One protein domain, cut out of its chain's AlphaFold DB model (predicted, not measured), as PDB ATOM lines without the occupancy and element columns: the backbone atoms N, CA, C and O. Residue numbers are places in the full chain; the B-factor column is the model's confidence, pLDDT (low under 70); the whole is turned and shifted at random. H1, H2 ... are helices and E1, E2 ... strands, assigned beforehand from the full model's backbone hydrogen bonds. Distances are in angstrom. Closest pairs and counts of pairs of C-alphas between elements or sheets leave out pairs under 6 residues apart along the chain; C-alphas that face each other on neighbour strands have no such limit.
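What this domain is: This is residues 286 to 468 of the 619 residues of a protein of Rhizobium tropici (UniProt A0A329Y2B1). One long helix, H3, runs through the middle, with a small three-stranded sheet, E2 E4 E3, over one side of it and helices H1 and H6 crossing it on the other; H7 covers the sheet's far face. A second sheet, E1 E5 E6 E7, packs at the last residues of H3 and H6, while short H4 and H5 pack on H1. The printed part has 183 residues, in the order E1 H1 H2 H3 H4 H5 H6 E2 H7 E3 E4 E5 E6 E7; the class is mixed, helices and strands. Sheet E1 E5 E6 E7 is mixed and E2 E4 E3 antiparallel. The whole is compact, with a radius of gyration of the C-alphas of 15.2 A, and rounded, spanning 43 by 39 by 33 A.

Where its parts are: E1, residues 286 to 288, begins at C-alpha 286 (5.877, -44.441, -9.692). H1, 291 to 304, is 19.9 A long; H2 is 306 to 311. H3, 313 to 331, measures 27.1 A from C-alpha 313 (-12.938, -23.286, -20.198). H4 is 342 to 347, H5 353 to 357, and H6, 370 to 384, is 20.7 A long. E2 is 396 to 398, H7 408 to 413, E3 417 to 421, and E4, 426 to 431, is 16.8 A long. E5 is 446 to 450, E6 453 to 457, and E7, 463 to 467, ends at C-alpha 467 (-3.283, -47.336, -4.494).

How they stand to each other: H1 and H3 are the hubs, touching four helices each. They touch at C-alphas 301 and 320, 5.5 A, at a steep tilt of 60 degrees, opposite ways. H6 touches H1 (298 and 373, 4.7 A) and H3 (321 and 379, 6.1 A). H4 touches H1 at 293 and 342, 6.3 A; H5 touches H1 at 303 and 354, 6.2 A. H2 and H3 form a hairpin. H3 and H7 lie on opposite faces of E2 E4 E3, in three layers, at heights of 9.6 A and 8.4 A. N 398 and O 429 are 3.1 A apart, N 419 and O 428 2.9 A. E5 E6 E7 is a meander, each strand antiparallel to the one before: N 448 and O 455 are 2.9 A apart, N 467 and O 454 2.8 A. E1 is parallel to E5, N 287 and O 447 at 2.7 A. Every O i to N i+4 pair is within hydrogen-bond range in H1, H3, H4, H5, H6 and H7; H2 has 0 of 2, but 3 of 3 O i to N i+3 pairs.

The domain as a whole: The C-alphas farthest apart, of His 401 and Ala 468, are 44.1 A apart. The printed part has no cut. The links H5 to H6, H6 to E2 and E4 to E5 are long. Mean pLDDT of the printed part is 88.1; residues 385 to 387, 435 to 440, 451 to 453 and 464 to 468 are under 70.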
ATOM      1  N   VAL A 286       6.640 -45.250 -10.651       80.38
ATOM      2  CA  VAL A 286       5.877 -44.441  -9.692       80.38
ATOM      3  C   VAL A 286       6.161 -42.964  -9.945       80.38
ATOM      4  O   VAL A 286       7.263 -42.489  -9.687       80.38
ATOM      5  N   ILE A 287       5.153 -42.235 -10.417       86.88
ATOM      6  CA  ILE A 287       5.162 -40.782 -10.553       86.88
ATOM      7  C   ILE A 287       4.597 -40.186  -9.266       86.88
ATOM      8  O   ILE A 287       3.385 -40.175  -9.040       86.88
ATOM      9  N   LYS A 288       5.476 -39.676  -8.408       81.62
ATOM     10  CA  LYS A 288       5.068 -38.881  -7.251       81.62
ATOM     11  C   LYS A 288       5.094 -37.409  -7.638       81.62
ATOM     12  O   LYS A 288       6.159 -36.889  -7.941       81.62
ATOM     13  N   VAL A 289       3.930 -36.767  -7.626       84.38
ATOM     14  CA  VAL A 289       3.793 -35.367  -8.028       84.38
ATOM     15  C   VAL A 289       4.030 -34.472  -6.815       84.38
ATOM     16  O   VAL A 289       3.273 -34.509  -5.844       84.38
ATOM     17  N   GLU A 290       5.110 -33.700  -6.854       82.75
ATOM     18  CA  GLU A 290       5.499 -32.755  -5.806       82.75
ATOM     19  C   GLU A 290       5.011 -31.328  -6.154       82.75
ATOM     20  O   GLU A 290       4.689 -31.042  -7.309       82.75
ATOM     21  N   PRO A 291       4.966 -30.380  -5.197       84.94
ATOM     22  CA  PRO A 291       4.502 -29.013  -5.467       84.94
ATOM     23  C   PRO A 291       5.246 -28.290  -6.605       84.94
ATOM     24  O   PRO A 291       4.620 -27.571  -7.383       84.94
ATOM     25  N   ASP A 292       6.559 -28.509  -6.734       89.12
ATOM     26  CA  ASP A 292       7.362 -27.942  -7.827       89.12
ATOM     27  C   ASP A 292       6.967 -28.524  -9.194       89.12
ATOM     28  O   ASP A 292       7.004 -27.808 -10.192       89.12
ATOM     29  N   ASP A 293       6.523 -29.784  -9.250       95.38
ATOM     30  CA  ASP A 293       6.033 -30.395 -10.488       95.38
ATOM     31  C   ASP A 293       4.710 -29.765 -10.927       95.38
ATOM     32  O   ASP A 293       4.487 -29.559 -12.118       95.38
ATOM     33  N   ILE A 294       3.846 -29.401  -9.972       94.56
ATOM     34  CA  ILE A 294       2.590 -28.692 -10.251       94.56
ATOM     35  C   ILE A 294       2.883 -27.309 -10.842       94.56
ATOM     36  O   ILE A 294       2.253 -26.935 -11.830       94.56
ATOM     37  N   ASP A 295       3.834 -26.553 -10.279       96.25
ATOM     38  CA  ASP A 295       4.223 -25.238 -10.816       96.25
ATOM     39  C   ASP A 295       4.870 -25.372 -12.205       96.25
ATOM     40  O   ASP A 295       4.510 -24.640 -13.131       96.25
ATOM     41  N   ALA A 296       5.760 -26.353 -12.385       97.75
ATOM     42  CA  ALA A 296       6.391 -26.642 -13.670       97.75
ATOM     43  C   ALA A 296       5.354 -26.981 -14.753       97.75
ATOM     44  O   ALA A 296       5.343 -26.359 -15.820       97.75
ATOM     45  N   LEU A 297       4.435 -27.909 -14.461       98.56
ATOM     46  CA  LEU A 297       3.338 -28.285 -15.354       98.56
ATOM     47  C   LEU A 297       2.411 -27.098 -15.633       98.56
ATOM     48  O   LEU A 297       2.031 -26.887 -16.782       98.56
ATOM     49  N   ALA A 298       2.066 -26.297 -14.623       98.44
ATOM     50  CA  ALA A 298       1.177 -25.148 -14.781       98.44
ATOM     51  C   ALA A 298       1.768 -24.072 -15.695       98.44
ATOM     52  O   ALA A 298       1.076 -23.557 -16.575       98.44
ATOM     53  N   ARG A 299       3.050 -23.748 -15.518       98.50
ATOM     54  CA  ARG A 299       3.766 -22.783 -16.360       98.50
ATOM     55  C   ARG A 299       3.919 -23.281 -17.785       98.50
ATOM     56  O   ARG A 299       3.632 -22.527 -18.715       98.50
ATOM     57  N   LEU A 300       4.301 -24.549 -17.949       98.50
ATOM     58  CA  LEU A 300       4.373 -25.181 -19.261       98.50
ATOM     59  C   LEU A 300       3.010 -25.129 -19.960       98.50
ATOM     60  O   LEU A 300       2.903 -24.582 -21.053       98.50
ATOM     61  N   CYS A 301       1.953 -25.632 -19.317       98.44
ATOM     62  CA  CYS A 301       0.619 -25.683 -19.909       98.44
ATOM     63  C   CYS A 301       0.069 -24.280 -20.204       98.44
ATOM     64  O   CYS A 301      -0.577 -24.071 -21.227       98.44
ATOM     65  N   SER A 302       0.352 -23.293 -19.350       98.31
ATOM     66  CA  SER A 302      -0.060 -21.911 -19.599       98.31
ATOM     67  C   SER A 302       0.595 -21.337 -20.855       98.31
ATOM     68  O   SER A 302      -0.046 -20.558 -21.557       98.31
ATOM     69  N   ALA A 303       1.847 -21.702 -21.135       97.69
ATOM     70  CA  ALA A 303       2.564 -21.248 -22.321       97.69
ATOM     71  C   ALA A 303       2.190 -22.044 -23.586       97.69
ATOM     72  O   ALA A 303       2.051 -21.451 -24.651       97.69
ATOM     73  N   GLU A 304       1.990 -23.359 -23.466       97.00
ATOM     74  CA  GLU A 304       1.667 -24.260 -24.584       97.00
ATOM     75  C   GLU A 304       0.209 -24.138 -25.050       97.00
ATOM     76  O   GLU A 304      -0.068 -24.034 -26.243       97.00
ATOM     77  N   VAL A 305      -0.746 -24.147 -24.115       97.75
ATOM     78  CA  VAL A 305      -2.183 -24.285 -24.422       97.75
ATOM     79  C   VAL A 305      -3.054 -23.206 -23.782       97.75
ATOM     80  O   VAL A 305      -4.268 -23.214 -23.963       97.75
ATOM     81  N   GLY A 306      -2.471 -22.218 -23.092       96.81
ATOM     82  CA  GLY A 306      -3.232 -21.131 -22.457       96.81
ATOM     83  C   GLY A 306      -4.134 -20.356 -23.428       96.81
ATOM     84  O   GLY A 306      -5.214 -19.898 -23.056       96.81
ATOM     85  N   VAL A 307      -3.742 -20.276 -24.705       96.94
ATOM     86  CA  VAL A 307      -4.530 -19.632 -25.768       96.94
ATOM     87  C   VAL A 307      -5.842 -20.366 -26.080       96.94
ATOM     88  O   VAL A 307      -6.782 -19.748 -26.577       96.94
ATOM     89  N   PHE A 308      -5.969 -21.654 -25.738       97.62
ATOM     90  CA  PHE A 308      -7.190 -22.435 -25.984       97.62
ATOM     91  C   PHE A 308      -8.392 -21.919 -25.189       97.62
ATOM     92  O   PHE A 308      -9.530 -22.146 -25.595       97.62
ATOM     93  N   LYS A 309      -8.156 -21.131 -24.131       97.06
ATOM     94  CA  LYS A 309      -9.197 -20.451 -23.349       97.06
ATOM     95  C   LYS A 309     -10.185 -19.659 -24.204       97.06
ATOM     96  O   LYS A 309     -11.358 -19.567 -23.852       97.06
ATOM     97  N   GLN A 310      -9.743 -19.109 -25.337       97.69
ATOM     98  CA  GLN A 310     -10.620 -18.361 -26.246       97.69
ATOM     99  C   GLN A 310     -11.768 -19.209 -26.828       97.69
ATOM    100  O   GLN A 310     -12.752 -18.652 -27.307       97.69
ATOM    101  N   PHE A 311     -11.654 -20.540 -26.771       95.00
ATOM    102  CA  PHE A 311     -12.669 -21.491 -27.227       95.00
ATOM    103  C   PHE A 311     -13.511 -22.077 -26.083       95.00
ATOM    104  O   PHE A 311     -14.381 -22.907 -26.331       95.00
ATOM    105  N   GLY A 312     -13.282 -21.639 -24.841       94.12
ATOM    106  CA  GLY A 312     -14.022 -22.063 -23.657       94.12
ATOM    107  C   GLY A 312     -13.149 -22.732 -22.596       94.12
ATOM    108  O   GLY A 312     -12.063 -23.242 -22.870       94.12
ATOM    109  N   GLU A 313     -13.650 -22.738 -21.361       90.94
ATOM    110  CA  GLU A 313     -12.938 -23.286 -20.198       90.94
ATOM    111  C   GLU A 313     -12.672 -24.789 -20.331       90.94
ATOM    112  O   GLU A 313     -11.580 -25.243 -20.003       90.94
ATOM    113  N   GLN A 314     -13.626 -25.555 -20.875       88.94
ATOM    114  CA  GLN A 314     -13.442 -26.994 -21.088       88.94
ATOM    115  C   GLN A 314     -12.341 -27.280 -22.117       88.94
ATOM    116  O   GLN A 314     -11.517 -28.153 -21.886       88.94
ATOM    117  N   VAL A 315     -12.263 -26.505 -23.207       89.69
ATOM    118  CA  VAL A 315     -11.221 -26.682 -24.235       89.69
ATOM    119  C   VAL A 315      -9.831 -26.382 -23.665       89.69
ATOM    120  O   VAL A 315      -8.867 -27.077 -23.984       89.69
ATOM    121  N   LEU A 316      -9.722 -25.379 -22.785       97.31
ATOM    122  CA  LEU A 316      -8.497 -25.136 -22.021       97.31
ATOM    123  C   LEU A 316      -8.178 -26.317 -21.095       97.31
ATOM    124  O   LEU A 316      -7.044 -26.786 -21.100       97.31
ATOM    125  N   ALA A 317      -9.150 -26.802 -20.319       87.62
ATOM    126  CA  ALA A 317      -8.952 -27.912 -19.389       87.62
ATOM    127  C   ALA A 317      -8.503 -29.199 -20.098       87.62
ATOM    128  O   ALA A 317      -7.561 -29.849 -19.643       87.62
ATOM    129  N   ASP A 318      -9.108 -29.512 -21.240       87.75
ATOM    130  CA  ASP A 318      -8.758 -30.654 -22.080       87.75
ATOM    131  C   ASP A 318      -7.341 -30.516 -22.655       87.75
ATOM    132  O   ASP A 318      -6.558 -31.464 -22.619       87.75
ATOM    133  N   GLY A 319      -6.973 -29.320 -23.130       97.38
ATOM    134  CA  GLY A 319      -5.615 -29.035 -23.596       97.38
ATOM    135  C   GLY A 319      -4.567 -29.159 -22.493       97.38
ATOM    136  O   GLY A 319      -3.518 -29.764 -22.711       97.38
ATOM    137  N   VAL A 320      -4.853 -28.633 -21.298       98.44
ATOM    138  CA  VAL A 320      -3.977 -28.762 -20.123       98.44
ATOM    139  C   VAL A 320      -3.816 -30.237 -19.752       98.44
ATOM    140  O   VAL A 320      -2.690 -30.709 -19.614       98.44
ATOM    141  N   GLY A 321      -4.919 -30.984 -19.651       96.50
ATOM    142  CA  GLY A 321      -4.887 -32.409 -19.332       96.50
ATOM    143  C   GLY A 321      -4.095 -33.226 -20.355       96.50
ATOM    144  O   GLY A 321      -3.300 -34.079 -19.968       96.50
ATOM    145  N   ALA A 322      -4.233 -32.914 -21.647       97.44
ATOM    146  CA  ALA A 322      -3.504 -33.583 -22.719       97.44
ATOM    147  C   ALA A 322      -1.987 -33.329 -22.665       97.44
ATOM    148  O   ALA A 322      -1.194 -34.247 -22.883       97.44
ATOM    149  N   VAL A 323      -1.552 -32.109 -22.335       98.31
ATOM    150  CA  VAL A 323      -0.121 -31.806 -22.146       98.31
ATOM    151  C   VAL A 323       0.425 -32.512 -20.902       98.31
ATOM    152  O   VAL A 323       1.479 -33.143 -20.984       98.31
ATOM    153  N   VAL A 324      -0.299 -32.477 -19.775       98.50
ATOM    154  CA  VAL A 324       0.099 -33.184 -18.542       98.50
ATOM    155  C   VAL A 324       0.233 -34.689 -18.785       98.50
ATOM    156  O   VAL A 324       1.255 -35.275 -18.431       98.50
ATOM    157  N   ASP A 325      -0.751 -35.314 -19.438       97.81
ATOM    158  CA  ASP A 325      -0.709 -36.749 -19.734       97.81
ATOM    159  C   ASP A 325       0.427 -37.095 -20.717       97.81
ATOM    160  O   ASP A 325       1.053 -38.144 -20.578       97.81
ATOM    161  N   THR A 326       0.779 -36.193 -21.645       97.44
ATOM    162  CA  THR A 326       1.954 -36.370 -22.522       97.44
ATOM    163  C   THR A 326       3.240 -36.415 -21.698       97.44
ATOM    164  O   THR A 326       4.079 -37.288 -21.915       97.44
ATOM    165  N   VAL A 327       3.401 -35.494 -20.739       97.94
ATOM    166  CA  VAL A 327       4.571 -35.471 -19.849       97.94
ATOM    167  C   VAL A 327       4.647 -36.760 -19.032       97.94
ATOM    168  O   VAL A 327       5.715 -37.357 -18.954       97.94
ATOM    169  N   PHE A 328       3.531 -37.243 -18.483       97.06
ATOM    170  CA  PHE A 328       3.506 -38.513 -17.749       97.06
ATOM    171  C   PHE A 328       3.885 -39.706 -18.617       97.06
ATOM    172  O   PHE A 328       4.743 -40.487 -18.213       97.06
ATOM    173  N   ASN A 329       3.320 -39.816 -19.819       95.12
ATOM    174  CA  ASN A 329       3.649 -40.902 -20.738       95.12
ATOM    175  C   ASN A 329       5.139 -40.905 -21.121       95.12
ATOM    176  O   ASN A 329       5.719 -41.975 -21.267       95.12
ATOM    177  N   ARG A 330       5.774 -39.728 -21.221       95.25
ATOM    178  CA  ARG A 330       7.226 -39.598 -21.434       95.25
ATOM    179  C   ARG A 330       8.042 -40.000 -20.207       95.25
ATOM    180  O   ARG A 330       9.001 -40.742 -20.348       95.25
ATOM    181  N   VAL A 331       7.632 -39.577 -19.007       93.88
ATOM    182  CA  VAL A 331       8.293 -39.955 -17.740       93.88
ATOM    183  C   VAL A 331       8.364 -41.474 -17.561       93.88
ATOM    184  O   VAL A 331       9.311 -41.986 -16.965       93.88
ATOM    185  N   VAL A 332       7.349 -42.193 -18.047       91.50
ATOM    186  CA  VAL A 332       7.207 -43.644 -17.863       91.50
ATOM    187  C   VAL A 332       7.660 -44.457 -19.077       91.50
ATOM    188  O   VAL A 332       7.515 -45.682 -19.089       91.50
ATOM    189  N   ASP A 333       8.201 -43.789 -20.096       88.19
ATOM    190  CA  ASP A 333       8.791 -44.436 -21.259       88.19
ATOM    191  C   ASP A 333      10.062 -45.202 -20.867       88.19
ATOM    192  O   ASP A 333      10.976 -44.668 -20.241       88.19
ATOM    193  N   ASP A 334      10.138 -46.475 -21.255       78.44
ATOM    194  CA  ASP A 334      11.285 -47.343 -20.966       78.44
ATOM    195  C   ASP A 334      12.333 -47.344 -22.094       78.44
ATOM    196  O   ASP A 334      13.359 -48.025 -21.996       78.44
ATOM    197  N   SER A 335      12.109 -46.568 -23.163       74.88
ATOM    198  CA  SER A 335      12.901 -46.609 -24.394       74.88
ATOM    199  C   SER A 335      14.146 -45.711 -24.389       74.88
ATOM    200  O   SER A 335      14.888 -45.688 -25.375       74.88
ATOM    201  N   SER A 336      14.422 -45.013 -23.276       72.56
ATOM    202  CA  SER A 336      15.459 -43.971 -23.120       72.56
ATOM    203  C   SER A 336      15.301 -42.760 -24.052       72.56
ATOM    204  O   SER A 336      16.225 -41.959 -24.171       72.56
ATOM    205  N   GLU A 337      14.154 -42.631 -24.731       80.31
ATOM    206  CA  GLU A 337      13.854 -41.488 -25.604       80.31
ATOM    207  C   GLU A 337      13.606 -40.211 -24.798       80.31
ATOM    208  O   GLU A 337      13.918 -39.132 -25.292       80.31
ATOM    209  N   PHE A 338      13.101 -40.352 -23.572       88.12
ATOM    210  CA  PHE A 338      12.747 -39.249 -22.691       88.12
ATOM    211  C   PHE A 338      13.390 -39.388 -21.313       88.12
ATOM    212  O   PHE A 338      13.767 -40.478 -20.872       88.12
ATOM    213  N   GLU A 339      13.485 -38.259 -20.620       91.31
ATOM    214  CA  GLU A 339      13.862 -38.221 -19.210       91.31
ATOM    215  C   GLU A 339      12.783 -38.843 -18.298       91.31
ATOM    216  O   GLU A 339      11.618 -38.977 -18.663       91.31
ATOM    217  N   ASN A 340      13.153 -39.204 -17.066       86.12
ATOM    218  CA  ASN A 340      12.302 -39.990 -16.156       86.12
ATOM    219  C   ASN A 340      11.739 -39.204 -14.955       86.12
ATOM    220  O   ASN A 340      11.316 -39.793 -13.959       86.12
ATOM    221  N   THR A 341      11.732 -37.871 -15.025       90.25
ATOM    222  CA  THR A 341      11.057 -37.006 -14.043       90.25
ATOM    223  C   THR A 341      10.277 -35.912 -14.760       90.25
ATOM    224  O   THR A 341      10.650 -35.513 -15.862       90.25
ATOM    225  N   ILE A 342       9.208 -35.405 -14.135       96.19
ATOM    226  CA  ILE A 342       8.334 -34.383 -14.735       96.19
ATOM    227  C   ILE A 342       9.158 -33.169 -15.174       96.19
ATOM    228  O   ILE A 342       9.111 -32.776 -16.335       96.19
ATOM    229  N   GLN A 343       9.960 -32.606 -14.271       96.31
ATOM    230  CA  GLN A 343      10.771 -31.424 -14.568       96.31
ATOM    231  C   GLN A 343      11.828 -31.699 -15.643       96.31
ATOM    232  O   GLN A 343      11.979 -30.878 -16.542       96.31
ATOM    233  N   ALA A 344      12.504 -32.852 -15.607       93.50
ATOM    234  CA  ALA A 344      13.512 -33.176 -16.615       93.50
ATOM    235  C   ALA A 344      12.897 -33.351 -18.012       93.50
ATOM    236  O   ALA A 344      13.449 -32.824 -18.968       93.50
ATOM    237  N   VAL A 345      11.720 -33.983 -18.129       96.69
ATOM    238  CA  VAL A 345      10.979 -34.071 -19.404       96.69
ATOM    239  C   VAL A 345      10.598 -32.685 -19.922       96.69
ATOM    240  O   VAL A 345      10.665 -32.431 -21.123       96.69
ATOM    241  N   ILE A 346      10.191 -31.774 -19.031       97.69
ATOM    242  CA  ILE A 346       9.839 -30.396 -19.401       97.69
ATOM    243  C   ILE A 346      11.074 -29.619 -19.883       97.69
ATOM    244  O   ILE A 346      10.984 -28.873 -20.855       97.69
ATOM    245  N   GLU A 347      12.219 -29.776 -19.217       96.94
ATOM    246  CA  GLU A 347      13.478 -29.085 -19.546       96.94
ATOM    247  C   GLU A 347      14.263 -29.745 -20.686       96.94
ATOM    248  O   GLU A 347      15.236 -29.178 -21.196       96.94
ATOM    249  N   GLU A 348      13.841 -30.931 -21.116       93.06
ATOM    250  CA  GLU A 348      14.502 -31.674 -22.170       93.06
ATOM    251  C   GLU A 348      14.511 -30.872 -23.481       93.06
ATOM    252  O   GLU A 348      13.523 -30.277 -23.939       93.06
ATOM    253  N   LYS A 349      15.690 -30.823 -24.102       88.75
ATOM    254  CA  LYS A 349      15.960 -29.943 -25.234       88.75
ATOM    255  C   LYS A 349      15.005 -30.228 -26.396       88.75
ATOM    256  O   LYS A 349      14.943 -31.342 -26.900       88.75
ATOM    257  N   SER A 350      14.366 -29.169 -26.898       86.06
ATOM    258  CA  SER A 350      13.464 -29.209 -28.058       86.06
ATOM    259  C   SER A 350      12.169 -30.008 -27.859       86.06
ATOM    260  O   SER A 350      11.464 -30.226 -28.844       86.06
ATOM    261  N   GLN A 351      11.828 -30.415 -26.630       89.75
ATOM    262  CA  GLN A 351      10.554 -31.092 -26.358       89.75
ATOM    263  C   GLN A 351       9.368 -30.124 -26.317       89.75
ATOM    264  O   GLN A 351       8.280 -30.472 -26.775       89.75
ATOM    265  N   PHE A 352       9.592 -28.917 -25.792       94.69
ATOM    266  CA  PHE A 352       8.586 -27.868 -25.637       94.69
ATOM    267  C   PHE A 352       9.141 -26.533 -26.141       94.69
ATOM    268  O   PHE A 352      10.224 -26.088 -25.729       94.69
ATOM    269  N   THR A 353       8.423 -25.888 -27.063       92.50
ATOM    270  CA  THR A 353       8.881 -24.644 -27.703       92.50
ATOM    271  C   THR A 353       9.028 -23.489 -26.708       92.50
ATOM    272  O   THR A 353      10.098 -22.881 -26.704       92.50
ATOM    273  N   PRO A 354       8.069 -23.220 -25.798       95.00
ATOM    274  CA  PRO A 354       8.192 -22.153 -24.810       95.00
ATOM    275  C   PRO A 354       9.417 -22.317 -23.913       95.00
ATOM    276  O   PRO A 354      10.108 -21.343 -23.634       95.00
ATOM    277  N   ILE A 355       9.748 -23.551 -23.512       96.69
ATOM    278  CA  ILE A 355      10.965 -23.842 -22.740       96.69
ATOM    279  C   ILE A 355      12.204 -23.544 -23.581       96.69
ATOM    280  O   ILE A 355      13.128 -22.868 -23.125       96.69
ATOM    281  N   SER A 356      12.196 -23.980 -24.841       93.06
ATOM    282  CA  SER A 356      13.281 -23.744 -25.792       93.06
ATOM    283  C   SER A 356      13.495 -22.265 -26.121       93.06
ATOM    284  O   SER A 356      14.575 -21.908 -26.589       93.06
ATOM    285  N   GLU A 357      12.523 -21.396 -25.865       94.44
ATOM    286  CA  GLU A 357      12.628 -19.944 -26.053       94.44
ATOM    287  C   GLU A 357      13.164 -19.213 -24.816       94.44
ATOM    288  O   GLU A 357      13.699 -18.109 -24.939       94.44
ATOM    289  N   THR A 358      13.124 -19.839 -23.637       95.69
ATOM    290  CA  THR A 358      13.713 -19.256 -22.425       95.69
ATOM    291  C   THR A 358      15.251 -19.177 -22.520       95.69
ATOM    292  O   THR A 358      15.878 -20.042 -23.156       95.69
ATOM    293  N   PRO A 359      15.901 -18.154 -21.928       95.44
ATOM    294  CA  PRO A 359      17.360 -18.023 -21.926       95.44
ATOM    295  C   PRO A 359      18.098 -19.270 -21.432       95.44
ATOM    296  O   PRO A 359      19.051 -19.705 -22.082       95.44
ATOM    297  N   ASN A 360      17.631 -19.865 -20.331       94.75
ATOM    298  CA  ASN A 360      18.297 -20.982 -19.663       94.75
ATOM    299  C   ASN A 360      17.624 -22.341 -19.907       94.75
ATOM    300  O   ASN A 360      18.026 -23.325 -19.295       94.75
ATOM    301  N   LYS A 361      16.649 -22.418 -20.826       95.31
ATOM    302  CA  LYS A 361      15.932 -23.659 -21.179       95.31
ATOM    303  C   LYS A 361      15.248 -24.306 -19.970       95.31
ATOM    304  O   LYS A 361      15.262 -25.520 -19.824       95.31
ATOM    305  N   THR A 362      14.655 -23.483 -19.108       96.44
ATOM    306  CA  THR A 362      14.033 -23.922 -17.855       96.44
ATOM    307  C   THR A 362      12.606 -23.406 -17.733       96.44
ATOM    308  O   THR A 362      12.290 -22.271 -18.098       96.44
ATOM    309  N   TRP A 363      11.735 -24.226 -17.153       97.25
ATOM    310  CA  TRP A 363      10.350 -23.852 -16.864       97.25
ATOM    311  C   TRP A 363      10.247 -22.718 -15.841       97.25
ATOM    312  O   TRP A 363       9.256 -21.987 -15.831       97.25
ATOM    313  N   ARG A 364      11.275 -22.521 -15.002       97.00
ATOM    314  CA  ARG A 364      11.287 -21.477 -13.961       97.00
ATOM    315  C   ARG A 364      11.257 -20.059 -14.539       97.00
ATOM    316  O   ARG A 364      10.863 -19.126 -13.841       97.00
ATOM    317  N   GLU A 365      11.645 -19.903 -15.804       97.69
ATOM    318  CA  GLU A 365      11.630 -18.631 -16.534       97.69
ATOM    319  C   GLU A 365      10.293 -18.346 -17.237       97.69
ATOM    320  O   GLU A 365      10.063 -17.218 -17.676       97.69
ATOM    321  N   LEU A 366       9.389 -19.327 -17.313       97.62
ATOM    322  CA  LEU A 366       8.031 -19.117 -17.811       97.62
ATOM    323  C   LEU A 366       7.166 -18.408 -16.752       97.62
ATOM    324  O   LEU A 366       7.331 -18.659 -15.554       97.62
ATOM    325  N   PRO A 367       6.222 -17.536 -17.147       97.19
ATOM    326  CA  PRO A 367       5.367 -16.825 -16.200       97.19
ATOM    327  C   PRO A 367       4.410 -17.784 -15.463       97.19
ATOM    328  O   PRO A 367       3.835 -18.671 -16.094       97.19
ATOM    329  N   PRO A 368       4.192 -17.608 -14.144       94.88
ATOM    330  CA  PRO A 368       3.227 -18.409 -13.392       94.88
ATOM    331  C   PRO A 368       1.785 -18.075 -13.791       94.88
ATOM    332  O   PRO A 368       1.472 -16.940 -14.153       94.88
ATOM    333  N   SER A 369       0.883 -19.048 -13.638       94.06
ATOM    334  CA  SER A 369      -0.555 -18.869 -13.859       94.06
ATOM    335  C   SER A 369      -1.360 -19.588 -12.782       94.06
ATOM    336  O   SER A 369      -1.403 -20.816 -12.743       94.06
ATOM    337  N   THR A 370      -2.017 -18.829 -11.902       92.44
ATOM    338  CA  THR A 370      -2.854 -19.390 -10.823       92.44
ATOM    339  C   THR A 370      -4.062 -20.146 -11.374       92.44
ATOM    340  O   THR A 370      -4.433 -21.183 -10.834       92.44
ATOM    341  N   GLU A 371      -4.653 -19.657 -12.467       95.12
ATOM    342  CA  GLU A 371      -5.783 -20.313 -13.134       95.12
ATOM    343  C   GLU A 371      -5.375 -21.677 -13.698       95.12
ATOM    344  O   GLU A 371      -5.989 -22.689 -13.372       95.12
ATOM    345  N   VAL A 372      -4.298 -21.727 -14.492       97.25
ATOM    346  CA  VAL A 372      -3.829 -22.989 -15.083       97.25
ATOM    347  C   VAL A 372      -3.289 -23.929 -14.005       97.25
ATOM    348  O   VAL A 372      -3.504 -25.131 -14.096       97.25
ATOM    349  N   SER A 373      -2.676 -23.403 -12.941       95.44
ATOM    350  CA  SER A 373      -2.262 -24.201 -11.781       95.44
ATOM    351  C   SER A 373      -3.442 -24.906 -11.105       95.44
ATOM    352  O   SER A 373      -3.332 -26.090 -10.792       95.44
ATOM    353  N   ALA A 374      -4.593 -24.240 -10.963       86.06
ATOM    354  CA  ALA A 374      -5.802 -24.873 -10.438       86.06
ATOM    355  C   ALA A 374      -6.341 -25.977 -11.368       86.06
ATOM    356  O   ALA A 374      -6.785 -27.018 -10.888       86.06
ATOM    357  N   ILE A 375      -6.268 -25.783 -12.691       92.62
ATOM    358  CA  ILE A 375      -6.669 -26.796 -13.685       92.62
ATOM    359  C   ILE A 375      -5.725 -28.005 -13.640       92.62
ATOM    360  O   ILE A 375      -6.192 -29.144 -13.643       92.62
ATOM    361  N   VAL A 376      -4.411 -27.771 -13.553       98.12
ATOM    362  CA  VAL A 376      -3.409 -28.832 -13.385       98.12
ATOM    363  C   VAL A 376      -3.677 -29.606 -12.096       98.12
ATOM    364  O   VAL A 376      -3.815 -30.822 -12.159       98.12
ATOM    365  N   ASP A 377      -3.834 -28.938 -10.947       88.00
ATOM    366  CA  ASP A 377      -4.138 -29.610  -9.674       88.00
ATOM    367  C   ASP A 377      -5.428 -30.443  -9.759       88.00
ATOM    368  O   ASP A 377      -5.459 -31.592  -9.315       88.00
ATOM    369  N   ALA A 378      -6.478 -29.911 -10.391       77.06
ATOM    370  CA  ALA A 378      -7.731 -30.632 -10.598       77.06
ATOM    371  C   ALA A 378      -7.555 -31.878 -11.485       77.06
ATOM    372  O   ALA A 378      -8.055 -32.951 -11.135       77.06
ATOM    373  N   HIS A 379      -6.815 -31.778 -12.597       92.94
ATOM    374  CA  HIS A 379      -6.509 -32.932 -13.453       92.94
ATOM    375  C   HIS A 379      -5.656 -33.961 -12.715       92.94
ATOM    376  O   HIS A 379      -5.966 -35.146 -12.758       92.94
ATOM    377  N   LEU A 380      -4.641 -33.539 -11.963       93.56
ATOM    378  CA  LEU A 380      -3.812 -34.435 -11.159       93.56
ATOM    379  C   LEU A 380      -4.629 -35.176 -10.097       93.56
ATOM    380  O   LEU A 380      -4.452 -36.380  -9.921       93.56
ATOM    381  N   ARG A 381      -5.568 -34.499  -9.421       79.81
ATOM    382  CA  ARG A 381      -6.490 -35.139  -8.465       79.81
ATOM    383  C   ARG A 381      -7.406 -36.139  -9.158       79.81
ATOM    384  O   ARG A 381      -7.651 -37.209  -8.602       79.81
ATOM    385  N   ARG A 382      -7.886 -35.807 -10.362       87.19
ATOM    386  CA  ARG A 382      -8.672 -36.713 -11.211       87.19
ATOM    387  C   ARG A 382      -7.860 -37.964 -11.541       87.19
ATOM    388  O   ARG A 382      -8.351 -39.060 -11.302       87.19
ATOM    389  N   ARG A 383      -6.619 -37.815 -12.016       91.88
ATOM    390  CA  ARG A 383      -5.724 -38.945 -12.317       91.88
ATOM    391  C   ARG A 383      -5.435 -39.753 -11.049       91.88
ATOM    392  O   ARG A 383      -5.767 -40.922 -10.996       91.88
ATOM    393  N   ALA A 384      -4.970 -39.149  -9.961       80.38
ATOM    394  CA  ALA A 384      -4.714 -39.872  -8.708       80.38
ATOM    395  C   ALA A 384      -5.965 -40.521  -8.067       80.38
ATOM    396  O   ALA A 384      -5.821 -41.328  -7.154       80.38
ATOM    397  N   SER A 385      -7.176 -40.201  -8.543       68.62
ATOM    398  CA  SER A 385      -8.438 -40.859  -8.160       68.62
ATOM    399  C   SER A 385      -8.974 -41.832  -9.228       68.62
ATOM    400  O   SER A 385     -10.131 -42.223  -9.160       68.62
ATOM    401  N   GLY A 386      -8.174 -42.208 -10.230       68.19
ATOM    402  CA  GLY A 386      -8.558 -43.199 -11.246       68.19
ATOM    403  C   GLY A 386      -9.216 -42.652 -12.507       68.19
ATOM    404  O   GLY A 386      -9.814 -43.404 -13.267       68.19
ATOM    405  N   GLY A 387      -9.115 -41.355 -12.790       69.62
ATOM    406  CA  GLY A 387      -9.484 -40.852 -14.113       69.62
ATOM    407  C   GLY A 387      -8.465 -41.281 -15.167       69.62
ATOM    408  O   GLY A 387      -7.273 -41.052 -14.980       69.62
ATOM    409  N   SER A 388      -8.916 -41.852 -16.286       80.31
ATOM    410  CA  SER A 388      -8.050 -42.265 -17.404       80.31
ATOM    411  C   SER A 388      -7.393 -41.091 -18.142       80.31
ATOM    412  O   SER A 388      -7.845 -39.942 -18.045       80.31
ATOM    413  N   SER A 389      -6.316 -41.388 -18.874       88.50
ATOM    414  CA  SER A 389      -5.581 -40.426 -19.703       88.50
ATOM    415  C   SER A 389      -6.490 -39.878 -20.795       88.50
ATOM    416  O   SER A 389      -7.258 -40.634 -21.388       88.50
ATOM    417  N   LEU A 390      -6.399 -38.578 -21.087       82.06
ATOM    418  CA  LEU A 390      -7.142 -37.983 -22.205       82.06
ATOM    419  C   LEU A 390      -6.585 -38.416 -23.563       82.06
ATOM    420  O   LEU A 390      -7.315 -38.460 -24.549       82.06
ATOM    421  N   ILE A 391      -5.292 -38.735 -23.614       88.50
ATOM    422  CA  ILE A 391      -4.552 -38.968 -24.863       88.50
ATOM    423  C   ILE A 391      -4.131 -40.423 -25.042       88.50
ATOM    424  O   ILE A 391      -3.295 -40.736 -25.896       88.50
ATOM    425  N   LEU A 392      -4.681 -41.304 -24.210       87.00
ATOM    426  CA  LEU A 392      -4.195 -42.660 -24.022       87.00
ATOM    427  C   LEU A 392      -2.694 -42.651 -23.645       87.00
ATOM    428  O   LEU A 392      -2.250 -41.807 -22.861       87.00
ATOM    429  N   GLY A 393      -1.899 -43.550 -24.223       88.69
ATOM    430  CA  GLY A 393      -0.446 -43.631 -24.033       88.69
ATOM    431  C   GLY A 393       0.375 -42.725 -24.959       88.69
ATOM    432  O   GLY A 393       1.579 -42.938 -25.091       88.69
ATOM    433  N   ALA A 394      -0.245 -41.770 -25.666       91.88
ATOM    434  CA  ALA A 394       0.466 -40.939 -26.637       91.88
ATOM    435  C   ALA A 394       1.573 -40.098 -25.977       91.88
ATOM    436  O   ALA A 394       1.348 -39.444 -24.960       91.88
ATOM    437  N   MET A 395       2.762 -40.088 -26.584       92.88
ATOM    438  CA  MET A 395       3.930 -39.322 -26.115       92.88
ATOM    439  C   MET A 395       4.272 -38.131 -27.018       92.88
ATOM    440  O   MET A 395       5.123 -37.301 -26.682       92.88
ATOM    441  N   HIS A 396       3.617 -38.025 -28.175       93.00
ATOM    442  CA  HIS A 396       3.904 -37.007 -29.178       93.00
ATOM    443  C   HIS A 396       2.647 -36.209 -29.479       93.00
ATOM    444  O   HIS A 396       1.544 -36.751 -29.564       93.00
ATOM    445  N   PHE A 397       2.838 -34.911 -29.680       95.94
ATOM    446  CA  PHE A 397       1.817 -34.035 -30.220       95.94
ATOM    447  C   PHE A 397       2.446 -32.980 -31.113       95.94
ATOM    448  O   PHE A 397       3.633 -32.671 -30.992       95.94
ATOM    449  N   PHE A 398       1.654 -32.432 -32.026       96.12
ATOM    450  CA  PHE A 398       2.087 -31.317 -32.854       96.12
ATOM    451  C   PHE A 398       0.904 -30.490 -33.354       96.12
ATOM    452  O   PHE A 398      -0.247 -30.928 -33.321       96.12
ATOM    453  N   ASN A 399       1.214 -29.294 -33.847       96.00
ATOM    454  CA  ASN A 399       0.269 -28.420 -34.523       96.00
ATOM    455  C   ASN A 399       0.591 -28.406 -36.028       96.00
ATOM    456  O   ASN A 399       1.611 -27.821 -36.402       96.00
ATOM    457  N   PRO A 400      -0.255 -28.984 -36.902       94.69
ATOM    458  CA  PRO A 400       0.019 -29.077 -38.337       94.69
ATOM    459  C   PRO A 400       0.090 -27.718 -39.050       94.69
ATOM    460  O   PRO A 400       0.588 -27.645 -40.172       94.69
ATOM    461  N   HIS A 401      -0.381 -26.638 -38.420       94.12
ATOM    462  CA  HIS A 401      -0.283 -25.280 -38.959       94.12
ATOM    463  C   HIS A 401       1.052 -24.597 -38.632       94.12
ATOM    464  O   HIS A 401       1.424 -23.637 -39.307       94.12
ATOM    465  N   SER A 402       1.772 -25.089 -37.619       89.69
ATOM    466  CA  SER A 402       2.983 -24.449 -37.084       89.69
ATOM    467  C   SER A 402       4.227 -25.329 -37.195       89.69
ATOM    468  O   SER A 402       5.345 -24.818 -37.207       89.69
ATOM    469  N   SER A 403       4.063 -26.648 -37.288       91.56
ATOM    470  CA  SER A 403       5.160 -27.598 -37.431       91.56
ATOM    471  C   SER A 403       4.771 -28.776 -38.325       91.56
ATOM    472  O   SER A 403       3.604 -29.118 -38.488       91.56
ATOM    473  N   SER A 404       5.778 -29.402 -38.934       92.62
ATOM    474  CA  SER A 404       5.601 -30.568 -39.805       92.62
ATOM    475  C   SER A 404       6.691 -31.606 -39.516       92.62
ATOM    476  O   SER A 404       7.562 -31.832 -40.363       92.62
ATOM    477  N   PRO A 405       6.701 -32.215 -38.313       91.56
ATOM    478  CA  PRO A 405       7.630 -33.299 -38.023       91.56
ATOM    479  C   PRO A 405       7.403 -34.457 -39.004       91.56
ATOM    480  O   PRO A 405       6.291 -34.658 -39.492       91.56
ATOM    481  N   SER A 406       8.440 -35.247 -39.284       90.81
ATOM    482  CA  SER A 406       8.356 -36.353 -40.255       90.81
ATOM    483  C   SER A 406       7.282 -37.391 -39.902       90.81
ATOM    484  O   SER A 406       6.720 -38.020 -40.793       90.81
ATOM    485  N   TRP A 407       6.965 -37.536 -38.615       90.00
ATOM    486  CA  TRP A 407       5.893 -38.389 -38.104       90.00
ATOM    487  C   TRP A 407       4.522 -37.697 -38.010       90.00
ATOM    488  O   TRP A 407       3.511 -38.362 -37.779       90.00
ATOM    489  N   GLY A 408       4.454 -36.378 -38.206       92.88
ATOM    490  CA  GLY A 408       3.250 -35.575 -37.984       92.88
ATOM    491  C   GLY A 408       2.076 -36.006 -38.858       92.88
ATOM    492  O   GLY A 408       0.966 -36.169 -38.363       92.88
ATOM    493  N   GLN A 409       2.320 -36.302 -40.139       91.62
ATOM    494  CA  GLN A 409       1.259 -36.732 -41.059       91.62
ATOM    495  C   GLN A 409       0.504 -37.975 -40.552       91.62
ATOM    496  O   GLN A 409      -0.701 -38.091 -40.760       91.62
ATOM    497  N   GLN A 410       1.194 -38.889 -39.867       87.44
ATOM    498  CA  GLN A 410       0.585 -40.103 -39.322       87.44
ATOM    499  C   GLN A 410      -0.253 -39.801 -38.082       87.44
ATOM    500  O   GLN A 410      -1.392 -40.250 -37.992       87.44
ATOM    501  N   VAL A 411       0.286 -38.993 -37.167       91.44
ATOM    502  CA  VAL A 411      -0.433 -38.553 -35.963       91.44
ATOM    503  C   VAL A 411      -1.671 -37.732 -36.332       91.44
ATOM    504  O   VAL A 411      -2.715 -37.893 -35.716       91.44
ATOM    505  N   GLN A 412      -1.608 -36.906 -37.378       93.44
ATOM    506  CA  GLN A 412      -2.773 -36.165 -37.865       93.44
ATOM    507  C   GLN A 412      -3.823 -37.067 -38.524       93.44
ATOM    508  O   GLN A 412      -5.014 -36.791 -38.406       93.44
ATOM    509  N   ALA A 413      -3.407 -38.132 -39.217       87.25
ATOM    510  CA  ALA A 413      -4.332 -39.092 -39.816       87.25
ATOM    511  C   ALA A 413      -5.022 -39.980 -38.764       87.25
ATOM    512  O   ALA A 413      -6.167 -40.386 -38.964       87.25
ATOM    513  N   HIS A 414      -4.334 -40.269 -37.654       84.81
ATOM    514  CA  HIS A 414      -4.793 -41.173 -36.598       84.81
ATOM    515  C   HIS A 414      -4.496 -40.618 -35.191       84.81
ATOM    516  O   HIS A 414      -3.720 -41.226 -34.445       84.81
ATOM    517  N   PRO A 415      -5.075 -39.465 -34.811       90.12
ATOM    518  CA  PRO A 415      -4.850 -38.914 -33.485       90.12
ATOM    519  C   PRO A 415      -5.536 -39.785 -32.431       90.12
ATOM    520  O   PRO A 415      -6.653 -40.256 -32.639       90.12
ATOM    521  N   THR A 416      -4.894 -39.953 -31.276       83.62
ATOM    522  CA  THR A 416      -5.573 -40.472 -30.079       83.62
ATOM    523  C   THR A 416      -6.449 -39.396 -29.448       83.62
ATOM    524  O   THR A 416      -7.473 -39.709 -28.851       83.62
ATOM    525  N   PHE A 417      -6.060 -38.128 -29.605       91.44
ATOM    526  CA  PHE A 417      -6.786 -36.979 -29.087       91.44
ATOM    527  C   PHE A 417      -6.464 -35.710 -29.883       91.44
ATOM    528  O   PHE A 417      -5.342 -35.536 -30.368       91.44
ATOM    529  N   VAL A 418      -7.439 -34.807 -30.000       93.88
ATOM    530  CA  VAL A 418      -7.270 -33.490 -30.630       93.88
ATOM    531  C   VAL A 418      -7.667 -32.420 -29.620       93.88
ATOM    532  O   VAL A 418      -8.840 -32.296 -29.281       93.88
ATOM    533  N   ALA A 419      -6.690 -31.650 -29.146       93.56
ATOM    534  CA  ALA A 419      -6.909 -30.549 -28.213       93.56
ATOM    535  C   ALA A 419      -6.994 -29.210 -28.959       93.56
ATOM    536  O   ALA A 419      -6.252 -28.990 -29.916       93.56
ATOM    537  N   GLY A 420      -7.846 -28.290 -28.500       95.69
ATOM    538  CA  GLY A 420      -8.032 -26.979 -29.134       95.69
ATOM    539  C   GLY A 420      -9.103 -26.997 -30.226       95.69
ATOM    540  O   GLY A 420     -10.118 -27.676 -30.090       95.69
ATOM    541  N   ASN A 421      -8.903 -26.228 -31.301       94.38
ATOM    542  CA  ASN A 421      -9.848 -26.156 -32.418       94.38
ATOM    543  C   ASN A 421      -9.166 -26.520 -33.754       94.38
ATOM    544  O   ASN A 421      -8.378 -25.706 -34.252       94.38
ATOM    545  N   PRO A 422      -9.503 -27.676 -34.368       91.81
ATOM    546  CA  PRO A 422      -8.864 -28.174 -35.591       91.81
ATOM    547  C   PRO A 422      -9.106 -27.320 -36.840       91.81
ATOM    548  O   PRO A 422      -8.433 -27.515 -37.847       91.81
ATOM    549  N   GLU A 423     -10.038 -26.369 -36.797       92.75
ATOM    550  CA  GLU A 423     -10.279 -25.416 -37.887       92.75
ATOM    551  C   GLU A 423      -9.369 -24.175 -37.801       92.75
ATOM    552  O   GLU A 423      -9.466 -23.264 -38.626       92.75
ATOM    553  N   THR A 424      -8.496 -24.102 -36.792       94.62
ATOM    554  CA  THR A 424      -7.669 -22.926 -36.495       94.62
ATOM    555  C   THR A 424      -6.205 -23.297 -36.275       94.62
ATOM    556  O   THR A 424      -5.858 -24.454 -36.067       94.62
ATOM    557  N   ASN A 425      -5.336 -22.286 -36.194       95.31
ATOM    558  CA  ASN A 425      -3.920 -22.474 -35.861       95.31
ATOM    559  C   ASN A 425      -3.675 -22.811 -34.374       95.31
ATOM    560  O   ASN A 425      -2.529 -22.794 -33.933       95.31
ATOM    561  N   PHE A 426      -4.719 -23.081 -33.589       96.69
ATOM    562  CA  PHE A 426      -4.653 -23.353 -32.155       96.69
ATOM    563  C   PHE A 426      -5.183 -24.763 -31.871       96.69
ATOM    564  O   PHE A 426      -6.256 -24.941 -31.291       96.69
ATOM    565  N   VAL A 427      -4.432 -25.762 -32.333       97.19
ATOM    566  CA  VAL A 427      -4.775 -27.181 -32.219       97.19
ATOM    567  C   VAL A 427      -3.530 -28.019 -31.967       97.19
ATOM    568  O   VAL A 427      -2.492 -27.775 -32.582       97.19
ATOM    569  N   HIS A 428      -3.651 -29.031 -31.108       97.88
ATOM    570  CA  HIS A 428      -2.666 -30.097 -30.940       97.88
ATOM    571  C   HIS A 428      -3.280 -31.446 -31.311       97.88
ATOM    572  O   HIS A 428      -4.305 -31.845 -30.762       97.88
ATOM    573  N   TYR A 429      -2.626 -32.163 -32.219       96.94
ATOM    574  CA  TYR A 429      -2.923 -33.560 -32.519       96.94
ATOM    575  C   TYR A 429      -1.973 -34.430 -31.706       96.94
ATOM    576  O   TYR A 429      -0.768 -34.384 -31.951       96.94
ATOM    577  N   HIS A 430      -2.505 -35.192 -30.753       95.62
ATOM    578  CA  HIS A 430      -1.756 -36.152 -29.942       95.62
ATOM    579  C   HIS A 430      -1.865 -37.543 -30.564       95.62
ATOM    580  O   HIS A 430      -2.927 -37.921 -31.063       95.62
ATOM    581  N   GLY A 431      -0.787 -38.323 -30.536       90.69
ATOM    582  CA  GLY A 431      -0.842 -39.694 -31.028       90.69
ATOM    583  C   GLY A 431       0.489 -40.429 -31.028       90.69
ATOM    584  O   GLY A 431       1.453 -40.043 -30.368       90.69
ATOM    585  N   PHE A 432       0.505 -41.518 -31.789       86.69
ATOM    586  CA  PHE A 432       1.593 -42.484 -31.843       86.69
ATOM    587  C   PHE A 432       2.326 -42.421 -33.191       86.69
ATOM    588  O   PHE A 432       1.737 -42.770 -34.218       86.69
ATOM    589  N   PRO A 433       3.602 -42.007 -33.236       82.12
ATOM    590  CA  PRO A 433       4.375 -42.032 -34.473       82.12
ATOM    591  C   PRO A 433       4.807 -43.468 -34.810       82.12
ATOM    592  O   PRO A 433       5.286 -44.189 -33.940       82.12
ATOM    593  N   THR A 434       4.723 -43.914 -36.069       70.50
ATOM    594  CA  THR A 434       5.306 -45.226 -36.424       70.50
ATOM    595  C   THR A 434       6.835 -45.132 -36.463       70.50
ATOM    596  O   THR A 434       7.406 -44.284 -37.151       70.50
ATOM    597  N   LYS A 435       7.530 -46.009 -35.728       58.31
ATOM    598  CA  LYS A 435       9.002 -46.058 -35.690       58.31
ATOM    599  C   LYS A 435       9.466 -47.268 -36.504       58.31
ATOM    600  O   LYS A 435       9.132 -48.403 -36.183       58.31
ATOM    601  N   GLY A 436      10.205 -47.036 -37.593       55.62
ATOM    602  CA  GLY A 436      10.874 -48.103 -38.357       55.62
ATOM    603  C   GLY A 436       9.965 -49.175 -38.983       55.62
ATOM    604  O   GLY A 436      10.428 -50.290 -39.200       55.62
ATOM    605  N   GLY A 437       8.693 -48.868 -39.264       54.75
ATOM    606  CA  GLY A 437       7.735 -49.816 -39.853       54.75
ATOM    607  C   GLY A 437       6.968 -50.685 -38.846       54.75
ATOM    608  O   GLY A 437       6.180 -51.525 -39.272       54.75
ATOM    609  N   GLY A 438       7.167 -50.483 -37.537       57.16
ATOM    610  CA  GLY A 438       6.358 -51.090 -36.475       57.16
ATOM    611  C   GLY A 438       5.308 -50.132 -35.903       57.16
ATOM    612  O   GLY A 438       5.437 -48.908 -36.011       57.16
ATOM    613  N   SER A 439       4.272 -50.690 -35.271       60.66
ATOM    614  CA  SER A 439       3.350 -49.935 -34.421       60.66
ATOM    615  C   SER A 439       4.086 -49.436 -33.176       60.66
ATOM    616  O   SER A 439       4.867 -50.166 -32.564       60.66
ATOM    617  N   TYR A 440       3.864 -48.172 -32.816       67.81
ATOM    618  CA  TYR A 440       4.393 -47.631 -31.569       67.81
ATOM    619  C   TYR A 440       3.750 -48.349 -30.384       67.81
ATOM    620  O   TYR A 440       2.543 -48.604 -30.386       67.81
ATOM    621  N   LYS A 441       4.556 -48.674 -29.377       72.50
ATOM    622  CA  LYS A 441       4.089 -49.339 -28.165       72.50
ATOM    623  C   LYS A 441       3.756 -48.264 -27.123       72.50
ATOM    624  O   LYS A 441       4.593 -47.388 -26.918       72.50
ATOM    625  N   PRO A 442       2.581 -48.301 -26.473       79.19
ATOM    626  CA  PRO A 442       2.331 -47.445 -25.316       79.19
ATOM    627  C   PRO A 442       3.388 -47.691 -24.219       79.19
ATOM    628  O   PRO A 442       3.978 -48.781 -24.198       79.19
ATOM    629  N   PRO A 443       3.639 -46.712 -23.328       86.06
ATOM    630  CA  PRO A 443       4.618 -46.847 -22.250       86.06
ATOM    631  C   PRO A 443       4.322 -48.024 -21.302       86.06
ATOM    632  O   PRO A 443       3.329 -48.742 -21.432       86.06
ATOM    633  N   GLY A 444       5.215 -48.273 -20.342       84.06
ATOM    634  CA  GLY A 444       4.958 -49.253 -19.284       84.06
ATOM    635  C   GLY A 444       3.800 -48.832 -18.366       84.06
ATOM    636  O   GLY A 444       3.391 -47.673 -18.388       84.06
ATOM    637  N   PRO A 445       3.264 -49.746 -17.535       86.81
ATOM    638  CA  PRO A 445       2.319 -49.362 -16.492       86.81
ATOM    639  C   PRO A 445       2.981 -48.404 -15.494       86.81
ATOM    640  O   PRO A 445       4.200 -48.429 -15.304       86.81
ATOM    641  N   TYR A 446       2.188 -47.580 -14.822       89.81
ATOM    642  CA  TYR A 446       2.694 -46.597 -13.866       89.81
ATOM    643  C   TYR A 446       1.694 -46.283 -12.762       89.81
ATOM    644  O   TYR A 446       0.534 -46.653 -12.844       89.81
ATOM    645  N   ILE A 447       2.134 -45.612 -11.707       85.06
ATOM    646  CA  ILE A 447       1.279 -45.105 -10.636       85.06
ATOM    647  C   ILE A 447       1.434 -43.596 -10.578       85.06
ATOM    648  O   ILE A 447       2.557 -43.105 -10.568       85.06
ATOM    649  N   ILE A 448       0.329 -42.862 -10.482       89.19
ATOM    650  CA  ILE A 448       0.355 -41.434 -10.150       89.19
ATOM    651  C   ILE A 448      -0.037 -41.280  -8.690       89.19
ATOM    652  O   ILE A 448      -1.142 -41.670  -8.318       89.19
ATOM    653  N   PHE A 449       0.835 -40.668  -7.891       80.25
ATOM    654  CA  PHE A 449       0.512 -40.181  -6.554       80.25
ATOM    655  C   PHE A 449       0.393 -38.663  -6.549       80.25
ATOM    656  O   PHE A 449       1.348 -37.960  -6.874       80.25
ATOM    657  N   HIS A 450      -0.761 -38.166  -6.109       84.31
ATOM    658  CA  HIS A 450      -1.005 -36.742  -5.907       84.31
ATOM    659  C   HIS A 450      -1.991 -36.517  -4.765       84.31
ATOM    660  O   HIS A 450      -2.971 -37.248  -4.620       84.31
ATOM    661  N   ALA A 451      -1.738 -35.487  -3.954       69.25
ATOM    662  CA  ALA A 451      -2.598 -35.078  -2.840       69.25
ATOM    663  C   ALA A 451      -3.024 -36.239  -1.913       69.25
ATOM    664  O   ALA A 451      -4.172 -36.307  -1.474       69.25
ATOM    665  N   GLY A 452      -2.100 -37.167  -1.639       54.09
ATOM    666  CA  GLY A 452      -2.334 -38.282  -0.720       54.09
ATOM    667  C   GLY A 452      -3.116 -39.459  -1.298       54.09
ATOM    668  O   GLY A 452      -3.312 -40.440  -0.583       54.09
ATOM    669  N   LYS A 453      -3.526 -39.385  -2.565       62.78
ATOM    670  CA  LYS A 453      -4.121 -40.491  -3.313       62.78
ATOM    671  C   LYS A 453      -3.112 -41.049  -4.303       62.78
ATOM    672  O   LYS A 453      -2.240 -40.317  -4.775       62.78
ATOM    673  N   GLY A 454      -3.238 -42.329  -4.616       75.06
ATOM    674  CA  GLY A 454      -2.488 -42.960  -5.685       75.06
ATOM    675  C   GLY A 454      -3.405 -43.787  -6.565       75.06
ATOM    676  O   GLY A 454      -4.379 -44.360  -6.079       75.06
ATOM    677  N   HIS A 455      -3.089 -43.867  -7.849       79.94
ATOM    678  CA  HIS A 455      -3.783 -44.766  -8.759       79.94
ATOM    679  C   HIS A 455      -2.799 -45.362  -9.766       79.94
ATOM    680  O   HIS A 455      -1.943 -44.651 -10.292       79.94
ATOM    681  N   ALA A 456      -2.894 -46.668  -9.983       79.25
ATOM    682  CA  ALA A 456      -2.146 -47.428 -10.964       79.25
ATOM    683  C   ALA A 456      -2.830 -47.355 -12.331       79.25
ATOM    684  O   ALA A 456      -4.053 -47.398 -12.436       79.25
ATOM    685  N   PHE A 457      -2.026 -47.299 -13.375       84.88
ATOM    686  CA  PHE A 457      -2.404 -47.154 -14.767       84.88
ATOM    687  C   PHE A 457      -1.637 -48.162 -15.607       84.88
ATOM    688  O   PHE A 457      -0.504 -48.527 -15.278       84.88
ATOM    689  N   ASP A 458      -2.244 -48.612 -16.698       82.94
ATOM    690  CA  ASP A 458      -1.505 -49.318 -17.733       82.94
ATOM    691  C   ASP A 458      -0.778 -48.326 -18.653       82.94
ATOM    692  O   ASP A 458      -0.788 -47.110 -18.453       82.94
ATOM    693  N   GLY A 459      -0.121 -48.867 -19.675       83.69
ATOM    694  CA  GLY A 459       0.611 -48.073 -20.651       83.69
ATOM    695  C   GLY A 459      -0.243 -47.104 -21.457       83.69
ATOM    696  O   GLY A 459       0.266 -46.095 -21.931       83.69
ATOM    697  N   ASP A 460      -1.533 -47.387 -21.644       83.44
ATOM    698  CA  ASP A 460      -2.421 -46.460 -22.341       83.44
ATOM    699  C   ASP A 460      -3.041 -45.430 -21.382       83.44
ATOM    700  O   ASP A 460      -3.801 -44.562 -21.796       83.44
ATOM    701  N   GLY A 461      -2.664 -45.462 -20.103       83.44
ATOM    702  CA  GLY A 461      -3.164 -44.542 -19.100       83.44
ATOM    703  C   GLY A 461      -4.597 -44.835 -18.668       83.44
ATOM    704  O   GLY A 461      -5.198 -43.970 -18.014       83.44
ATOM    705  N   SER A 462      -5.138 -46.014 -18.999       77.69
ATOM    706  CA  SER A 462      -6.373 -46.532 -18.422       77.69
ATOM    707  C   SER A 462      -6.157 -46.858 -16.954       77.69
ATOM    708  O   SER A 462      -5.154 -47.453 -16.557       77.69
ATOM    709  N   ALA A 463      -7.110 -46.429 -16.136       73.00
ATOM    710  CA  ALA A 463      -7.126 -46.703 -14.711       73.00
ATOM    711  C   ALA A 463      -7.166 -48.215 -14.445       73.00
ATOM    712  O   ALA A 463      -8.022 -48.924 -14.977       73.00
ATOM    713  N   LEU A 464      -6.225 -48.695 -13.633       61.38
ATOM    714  CA  LEU A 464      -6.152 -50.086 -13.196       61.38
ATOM    715  C   LEU A 464      -6.698 -50.248 -11.785       61.38
ATOM    716  O   LEU A 464      -7.575 -51.077 -11.566       61.38
ATOM    717  N   ALA A 465      -6.122 -49.506 -10.840       57.25
ATOM    718  CA  ALA A 465      -6.248 -49.804  -9.423       57.25
ATOM    719  C   ALA A 465      -5.995 -48.580  -8.555       57.25
ATOM    720  O   ALA A 465      -5.009 -47.874  -8.761       57.25
ATOM    721  N   ALA A 466      -6.828 -48.351  -7.539       54.84
ATOM    722  CA  ALA A 466      -6.453 -47.384  -6.517       54.84
ATOM    723  C   ALA A 466      -5.297 -47.941  -5.705       54.84
ATOM    724  O   ALA A 466      -5.253 -49.102  -5.318       54.84
ATOM    725  N   VAL A 467      -4.362 -47.057  -5.413       58.91
ATOM    726  CA  VAL A 467      -3.283 -47.336  -4.494       58.91
ATOM    727  C   VAL A 467      -3.704 -46.763  -3.161       58.91
ATOM    728  O   VAL A 467      -3.504 -45.576  -2.887       58.91
ATOM    729  N   ALA A 468      -4.342 -47.603  -2.351       51.59
ATOM    730  CA  ALA A 468      -4.647 -47.233  -0.985       51.59
ATOM    731  C   ALA A 468      -3.330 -46.966  -0.243       51.59
ATOM    732  O   ALA A 468      -2.410 -47.788  -0.235       51.59
TER     733      ALA A 468